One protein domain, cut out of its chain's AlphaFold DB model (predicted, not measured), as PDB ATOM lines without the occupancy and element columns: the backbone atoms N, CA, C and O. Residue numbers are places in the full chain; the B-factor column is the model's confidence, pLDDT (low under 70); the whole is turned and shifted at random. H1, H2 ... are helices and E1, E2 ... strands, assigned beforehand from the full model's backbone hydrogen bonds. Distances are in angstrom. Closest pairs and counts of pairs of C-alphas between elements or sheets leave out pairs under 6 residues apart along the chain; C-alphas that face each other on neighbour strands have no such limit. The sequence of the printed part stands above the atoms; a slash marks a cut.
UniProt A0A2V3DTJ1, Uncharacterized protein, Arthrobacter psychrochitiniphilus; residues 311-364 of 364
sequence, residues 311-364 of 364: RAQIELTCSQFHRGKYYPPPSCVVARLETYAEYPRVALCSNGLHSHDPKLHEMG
ATOM      1  N   ARG A 311     -36.265  18.940 -45.299       84.12
ATOM      2  CA  ARG A 311     -35.087  18.603 -46.109       84.12
ATOM      3  C   ARG A 311     -34.020  19.667 -45.925       84.12
ATOM      4  O   ARG A 311     -34.292  20.720 -45.349       84.12
ATOM      5  N   ALA A 312     -32.808  19.386 -46.382       85.25
ATOM      6  CA  ALA A 312     -31.782  20.409 -46.436       85.25
ATOM      7  C   ALA A 312     -32.262  21.558 -47.347       85.25
ATOM      8  O   ALA A 312     -32.654  21.354 -48.496       85.25
ATOM      9  N   GLN A 313     -32.271  22.768 -46.808       85.44
ATOM     10  CA  GLN A 313     -32.628  24.007 -47.483       85.44
ATOM     11  C   GLN A 313     -31.541  25.033 -47.225       85.44
ATOM     12  O   GLN A 313     -30.720  24.873 -46.323       85.44
ATOM     13  N   ILE A 314     -31.546  26.090 -48.025       77.81
ATOM     14  CA  ILE A 314     -30.652  27.216 -47.810       77.81
ATOM     15  C   ILE A 314     -31.448  28.420 -47.360       77.81
ATOM     16  O   ILE A 314     -32.533  28.705 -47.874       77.81
ATOM     17  N   GLU A 315     -30.879  29.099 -46.379       85.06
ATOM     18  CA  GLU A 315     -31.349  30.367 -45.881       85.06
ATOM     19  C   GLU A 315     -30.286  31.434 -46.160       85.06
ATOM     20  O   GLU A 315     -29.125  31.290 -45.768       85.06
ATOM     21  N   LEU A 316     -30.675  32.484 -46.884       82.12
ATOM     22  CA  LEU A 316     -29.872  33.692 -47.047       82.12
ATOM     23  C   LEU A 316     -30.338  34.702 -46.003       82.12
ATOM     24  O   LEU A 316     -31.503  35.095 -46.005       82.12
ATOM     25  N   THR A 317     -29.442  35.113 -45.114       85.94
ATOM     26  CA  THR A 317     -29.741  36.060 -44.033       85.94
ATOM     27  C   THR A 317     -28.730  37.189 -43.999       85.94
ATOM     28  O   THR A 317     -27.606  37.044 -44.475       85.94
ATOM     29  N   CYS A 318     -29.106  38.315 -43.404       86.06
ATOM     30  CA  CYS A 318     -28.121  39.317 -43.018       86.06
ATOM     31  C   CYS A 318     -27.378  38.880 -41.763       86.06
ATOM     32  O   CYS A 318     -27.988  38.493 -40.769       86.06
ATOM     33  N   SER A 319     -26.061  39.026 -41.796       85.69
ATOM     34  CA  SER A 319     -25.192  38.842 -40.644       85.69
ATOM     35  C   SER A 319     -24.322  40.078 -40.456       85.69
ATOM     36  O   SER A 319     -23.848  40.678 -41.418       85.69
ATOM     37  N   GLN A 320     -24.084  40.460 -39.204       87.56
ATOM     38  CA  GLN A 320     -23.038  41.433 -38.873       87.56
ATOM     39  C   GLN A 320     -21.663  40.769 -38.759       87.56
ATOM     40  O   GLN A 320     -20.680  41.437 -38.477       87.56
ATOM     41  N   PHE A 321     -21.577  39.456 -38.967       84.88
ATOM     42  CA  PHE A 321     -20.338  38.701 -38.883       84.88
ATOM     43  C   PHE A 321     -20.095  37.892 -40.155       84.88
ATOM     44  O   PHE A 321     -20.966  37.149 -40.614       84.88
ATOM     45  N   HIS A 322     -18.879  37.979 -40.687       81.94
ATOM     46  CA  HIS A 322     -18.386  37.114 -41.754       81.94
ATOM     47  C   HIS A 322     -16.972  36.659 -41.414       81.94
ATOM     48  O   HIS A 322     -16.097  37.498 -41.220       81.94
ATOM     49  N   ARG A 323     -16.732  35.343 -41.335       76.25
ATOM     50  CA  ARG A 323     -15.395  34.773 -41.057       76.25
ATOM     51  C   ARG A 323     -14.707  35.407 -39.835       76.25
ATOM     52  O   ARG A 323     -13.533  35.757 -39.879       76.25
ATOM     53  N   GLY A 324     -15.469  35.622 -38.763       81.69
ATOM     54  CA  GLY A 324     -14.985  36.255 -37.530       81.69
ATOM     55  C   GLY A 324     -14.827  37.781 -37.587       81.69
ATOM     56  O   GLY A 324     -14.592  38.395 -36.551       81.69
ATOM     57  N   LYS A 325     -15.002  38.420 -38.750       84.12
ATOM     58  CA  LYS A 325     -14.994  39.881 -38.884       84.12
ATOM     59  C   LYS A 325     -16.381  40.458 -38.613       84.12
ATOM     60  O   LYS A 325     -17.357  39.995 -39.201       84.12
ATOM     61  N   TYR A 326     -16.438  41.488 -37.771       88.50
ATOM     62  CA  TYR A 326     -17.646  42.260 -37.487       88.50
ATOM     63  C   TYR A 326     -17.845  43.402 -38.497       88.50
ATOM     64  O   TYR A 326     -16.888  44.083 -38.872       88.50
ATOM     65  N   TYR A 327     -19.091  43.621 -38.905       83.12
ATOM     66  CA  TYR A 327     -19.547  44.674 -39.806       83.12
ATOM     67  C   TYR A 327     -20.571  45.518 -39.034       83.12
ATOM     68  O   TYR A 327     -21.697  45.054 -38.830       83.12
ATOM     69  N   PRO A 328     -20.184  46.710 -38.542       83.56
ATOM     70  CA  PRO A 328     -21.068  47.531 -37.728       83.56
ATOM     71  C   PRO A 328     -22.242  48.075 -38.557       83.56
ATOM     72  O   PRO A 328     -22.066  48.378 -39.742       83.56
ATOM     73  N   PRO A 329     -23.427  48.263 -37.945       84.69
ATOM     74  CA  PRO A 329     -24.522  49.004 -38.557       84.69
ATOM     75  C   PRO A 329     -24.069  50.360 -39.125       84.69
ATOM     76  O   PRO A 329     -23.225  51.020 -38.518       84.69
ATOM     77  N   PRO A 330     -24.647  50.807 -40.254       80.81
ATOM     78  CA  PRO A 330     -25.788  50.203 -40.949       80.81
ATOM     79  C   PRO A 330     -25.429  49.027 -41.880       80.81
ATOM     80  O   PRO A 330     -26.332  48.443 -42.483       80.81
ATOM     81  N   SER A 331     -24.144  48.672 -41.991       81.88
ATOM     82  CA  SER A 331     -23.655  47.610 -42.873       81.88
ATOM     83  C   SER A 331     -24.008  46.209 -42.367       81.88
ATOM     84  O   SER A 331     -24.112  45.953 -41.167       81.88
ATOM     85  N   CYS A 332     -24.157  45.276 -43.303       82.06
ATOM     86  CA  CYS A 332     -24.213  43.844 -43.026       82.06
ATOM     87  C   CYS A 332     -23.693  43.051 -44.232       82.06
ATOM     88  O   CYS A 332     -23.514  43.597 -45.322       82.06
ATOM     89  N   VAL A 333     -23.437  41.762 -44.022       82.75
ATOM     90  CA  VAL A 333     -23.079  40.809 -45.076       82.75
ATOM     91  C   VAL A 333     -24.208  39.810 -45.297       82.75
ATOM     92  O   VAL A 333     -24.964  39.495 -44.375       82.75
ATOM     93  N   VAL A 334     -24.293  39.255 -46.504       81.88
ATOM     94  CA  VAL A 334     -25.181  38.121 -46.771       81.88
ATOM     95  C   VAL A 334     -24.502  36.841 -46.296       81.88
ATOM     96  O   VAL A 334     -23.480  36.414 -46.832       81.88
ATOM     97  N   ALA A 335     -25.072  36.225 -45.268       83.56
ATOM     98  CA  ALA A 335     -24.694  34.909 -44.792       83.56
ATOM     99  C   ALA A 335     -25.574  33.841 -45.442       83.56
ATOM    100  O   ALA A 335     -26.794  33.980 -45.549       83.56
ATOM    101  N   ARG A 336     -24.934  32.744 -45.842       83.88
ATOM    102  CA  ARG A 336     -25.593  31.539 -46.339       83.88
ATOM    103  C   ARG A 336     -25.567  30.482 -45.244       83.88
ATOM    104  O   ARG A 336     -24.489  30.102 -44.794       83.88
ATOM    105  N   LEU A 337     -26.736  29.973 -44.877       85.88
ATOM    106  CA  LEU A 337     -26.892  28.867 -43.938       85.88
ATOM    107  C   LEU A 337     -27.557  27.685 -44.640       85.88
ATOM    108  O   LEU A 337     -28.514  27.860 -45.389       85.88
ATOM    109  N   GLU A 338     -27.063  26.475 -44.394       86.38
ATOM    110  CA  GLU A 338     -27.737  25.238 -44.792       86.38
ATOM    111  C   GLU A 338     -28.516  24.709 -43.575       86.38
ATOM    112  O   GLU A 338     -27.930  24.317 -42.569       86.38
ATOM    113  N   THR A 339     -29.847  24.734 -43.639       88.81
ATOM    114  CA  THR A 339     -30.760  24.414 -42.526       88.81
ATOM    115  C   THR A 339     -31.730  23.296 -42.902       88.81
ATOM    116  O   THR A 339     -31.923  22.993 -44.078       88.81
ATOM    117  N   TYR A 340     -32.348  22.650 -41.915       85.50
ATOM    118  CA  TYR A 340     -33.394  21.656 -42.141       85.50
ATOM    119  C   TYR A 340     -34.779  22.322 -42.113       85.50
ATOM    120  O   TYR A 340     -35.379  22.502 -41.048       85.50
ATOM    121  N   ALA A 341     -35.298  22.681 -43.289       83.62
ATOM    122  CA  ALA A 341     -36.544  23.432 -43.447       83.62
ATOM    123  C   ALA A 341     -37.442  22.865 -44.563       83.62
ATOM    124  O   ALA A 341     -37.065  21.955 -45.306       83.62
ATOM    125  N   GLU A 342     -38.666  23.381 -44.660       81.19
ATOM    126  CA  GLU A 342     -39.636  22.981 -45.687       81.19
ATOM    127  C   GLU A 342     -39.350  23.671 -47.030       81.19
ATOM    128  O   GLU A 342     -39.302  23.015 -48.074       81.19
ATOM    129  N   TYR A 343     -39.027  24.966 -46.994       77.94
ATOM    130  CA  TYR A 343     -38.724  25.807 -48.152       77.94
ATOM    131  C   TYR A 343     -37.417  26.603 -47.954       77.94
ATOM    132  O   TYR A 343     -37.028  26.851 -46.811       77.94
ATOM    133  N   PRO A 344     -36.716  26.989 -49.040       76.06
ATOM    134  CA  PRO A 344     -35.643  27.982 -48.974       76.06
ATOM    135  C   PRO A 344     -36.176  29.318 -48.457       76.06
ATOM    136  O   PRO A 344     -37.314  29.679 -48.757       76.06
ATOM    137  N   ARG A 345     -35.354  30.079 -47.733       79.88
ATOM    138  CA  ARG A 345     -35.760  31.368 -47.160       79.88
ATOM    139  C   ARG A 345     -34.731  32.451 -47.462       79.88
ATOM    140  O   ARG A 345     -33.535  32.235 -47.325       79.88
ATOM    141  N   VAL A 346     -35.202  33.627 -47.863       77.38
ATOM    142  CA  VAL A 346     -34.374  34.829 -48.012       77.38
ATOM    143  C   VAL A 346     -34.898  35.855 -47.017       77.38
ATOM    144  O   VAL A 346     -36.036  36.302 -47.127       77.38
ATOM    145  N   ALA A 347     -34.095  36.173 -46.009       80.69
ATOM    146  CA  ALA A 347     -34.423  37.087 -44.923       80.69
ATOM    147  C   ALA A 347     -33.326  38.154 -44.814       80.69
ATOM    148  O   ALA A 347     -32.481  38.125 -43.917       80.69
ATOM    149  N   LEU A 348     -33.317  39.075 -45.778       80.25
ATOM    150  CA  LEU A 348     -32.380  40.196 -45.812       80.25
ATOM    151  C   LEU A 348     -33.012  41.436 -45.164       80.25
ATOM    152  O   LEU A 348     -34.221  41.640 -45.261       80.25
ATOM    153  N   CYS A 349     -32.209  42.268 -44.499       75.19
ATOM    154  CA  CYS A 349     -32.682  43.529 -43.937       75.19
ATOM    155  C   CYS A 349     -32.996  44.549 -45.046       75.19
ATOM    156  O   CYS A 349     -32.447  44.497 -46.150       75.19
ATOM    157  N   SER A 350     -33.865  45.509 -44.730       72.50
ATOM    158  CA  SER A 350     -34.292  46.581 -45.637       72.50
ATOM    159  C   SER A 350     -33.306  47.749 -45.717       72.50
ATOM    160  O   SER A 350     -33.617  48.754 -46.346       72.50
ATOM    161  N   ASN A 351     -32.129  47.649 -45.091       67.12
ATOM    162  CA  ASN A 351     -31.189  48.771 -45.010       67.12
ATOM    163  C   ASN A 351     -30.613  49.167 -46.375       67.12
ATOM    164  O   ASN A 351     -29.971  50.205 -46.457       67.12
ATOM    165  N   GLY A 352     -30.770  48.343 -47.422       60.78
ATOM    166  CA  GLY A 352     -30.242  48.605 -48.771       60.78
ATOM    167  C   GLY A 352     -28.709  48.656 -48.853       60.78
ATOM    168  O   GLY A 352     -28.155  48.871 -49.921       60.78
ATOM    169  N   LEU A 353     -28.029  48.440 -47.725       60.66
ATOM    170  CA  LEU A 353     -26.588  48.573 -47.525       60.66
ATOM    171  C   LEU A 353     -25.945  47.203 -47.290       60.66
ATOM    172  O   LEU A 353     -25.064  47.046 -46.439       60.66
ATOM    173  N   HIS A 354     -26.402  46.193 -48.034       63.06
ATOM    174  CA  HIS A 354     -25.651  44.949 -48.181       63.06
ATOM    175  C   HIS A 354     -24.405  45.311 -48.982       63.06
ATOM    176  O   HIS A 354     -24.430  45.330 -50.208       63.06
ATOM    177  N   SER A 355     -23.332  45.703 -48.298       47.28
ATOM    178  CA  SER A 355     -22.051  45.926 -48.958       47.28
ATOM    179  C   SER A 355     -21.674  44.629 -49.666       47.28
ATOM    180  O   SER A 355     -21.523  43.597 -49.007       47.28
ATOM    181  N   HIS A 356     -21.556  44.687 -50.998       47.75
ATOM    182  CA  HIS A 356     -20.904  43.640 -51.769       47.75
ATOM    183  C   HIS A 356     -19.562  43.360 -51.093       47.75
ATOM    184  O   HIS A 356     -18.792  44.288 -50.858       47.75
ATOM    185  N   ASP A 357     -19.288  42.105 -50.745       41.38
ATOM    186  CA  ASP A 357     -17.909  41.723 -50.483       41.38
ATOM    187  C   ASP A 357     -17.229  41.656 -51.857       41.38
ATOM    188  O   ASP A 357     -17.545  40.741 -52.622       41.38
ATOM    189  N   PRO A 358     -16.333  42.591 -52.227       37.72
ATOM    190  CA  PRO A 358     -15.614  42.498 -53.495       37.72
ATOM    191  C   PRO A 358     -14.848  41.169 -53.617       37.72
ATOM    192  O   PRO A 358     -14.609  40.694 -54.725       37.72
ATOM    193  N   LYS A 359     -14.555  40.491 -52.495       37.28
ATOM    194  CA  LYS A 359     -13.891  39.183 -52.475       37.28
ATOM    195  C   LYS A 359     -14.809  37.986 -52.705       37.28
ATOM    196  O   LYS A 359     -14.298  36.879 -52.852       37.28
ATOM    197  N   LEU A 360     -16.129  38.172 -52.808       36.94
ATOM    198  CA  LEU A 360     -17.003  37.137 -53.377       36.94
ATOM    199  C   LEU A 360     -16.644  36.849 -54.846       36.94
ATOM    200  O   LEU A 360     -16.878  35.736 -55.307       36.94
ATOM    201  N   HIS A 361     -16.019  37.804 -55.546       32.75
ATOM    202  CA  HIS A 361     -15.436  37.609 -56.878       32.75
ATOM    203  C   HIS A 361     -14.007  37.052 -56.838       32.75
ATOM    204  O   HIS A 361     -13.619  36.318 -57.738       32.75
ATOM    205  N   GLU A 362     -13.234  37.359 -55.790       28.44
ATOM    206  CA  GLU A 362     -11.831  36.924 -55.647       28.44
ATOM    207  C   GLU A 362     -11.671  35.488 -55.108       28.44
ATOM    208  O   GLU A 362     -10.551  34.996 -54.991       28.44
ATOM    209  N   MET A 363     -12.772  34.804 -54.775       31.53
ATOM    210  CA  MET A 363     -12.791  33.351 -54.523       31.53
ATOM    211  C   MET A 363     -13.250  32.540 -55.742       31.53
ATOM    212  O   MET A 363     -13.550  31.350 -55.609       31.53
ATOM    213  N   GLY A 364     -13.327  33.200 -56.901       35.22
ATOM    214  CA  GLY A 364     -13.556  32.612 -58.218       35.22
ATOM    215  C   GLY A 364     -12.278  32.106 -58.859       35.22
ATOM    216  O   GLY A 364     -11.276  32.854 -58.842       35.22
TER     217      GLY A 364
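What this domain is: This is residues 311 to 364 of the 364 residues of an uncharacterized protein of Arthrobacter psychrochitiniphilus (UniProt A0A2V3DTJ1). A long two-stranded hairpin, E1 and E2, makes the body, with the short strand E3 beside E1 and a long loop, residues 320 to 332, at the end where E1 runs into E2. After E3 a long link leads to a free tail, residues 358 to 364, which sticks out and holds the one-turn helix H1. The printed part has 54 residues, with E1, E2, E3 and H1 in that order along the chain; the sheet, in the order E2, E1, E3, is mixed. The class is mostly strand, though under half of the residues are in named elements. The whole is only just loose, close to compact, with a radius of gyration of the C-alphas of 12.2 A and spans of 32 by 28 by 19 A.

Where its parts are: E1, residues 311 to 319, begins with C-alpha 311 at (-35.087, 18.603, -46.109) and is 23.2 A long. E2, residues 333 to 341, is 22.0 A long and bends by 58 degrees at residue 338. E3 is residues 345 to 347. H1, residues 359 to 362, ends with C-alpha 362 at (-11.831, 36.924, -55.647).

How they stand to each other: E1, the inner strand, is antiparallel to E2 at 155 degrees; N 315 and O 337 are within hydrogen-bond range at 2.8 A. E3 is parallel to E1 at 10 degrees, with N 347 and O 316 2.8 A apart. H1 is not on the sheet and is apart from E1 and E2; it is too short for an O i to N i+4 pair. Residues 321 to 322 pair antiparallel with residues 325 to 326.

The domain as a whole: The C-alphas of Arg 311 and Pro 330, the two farthest apart, are 33.3 A apart. The printed part has no cut. The links E1 to E2 and E3 to H1 are long; E2 to E3 is tight. Residues 351 to 364 have pLDDT under 70.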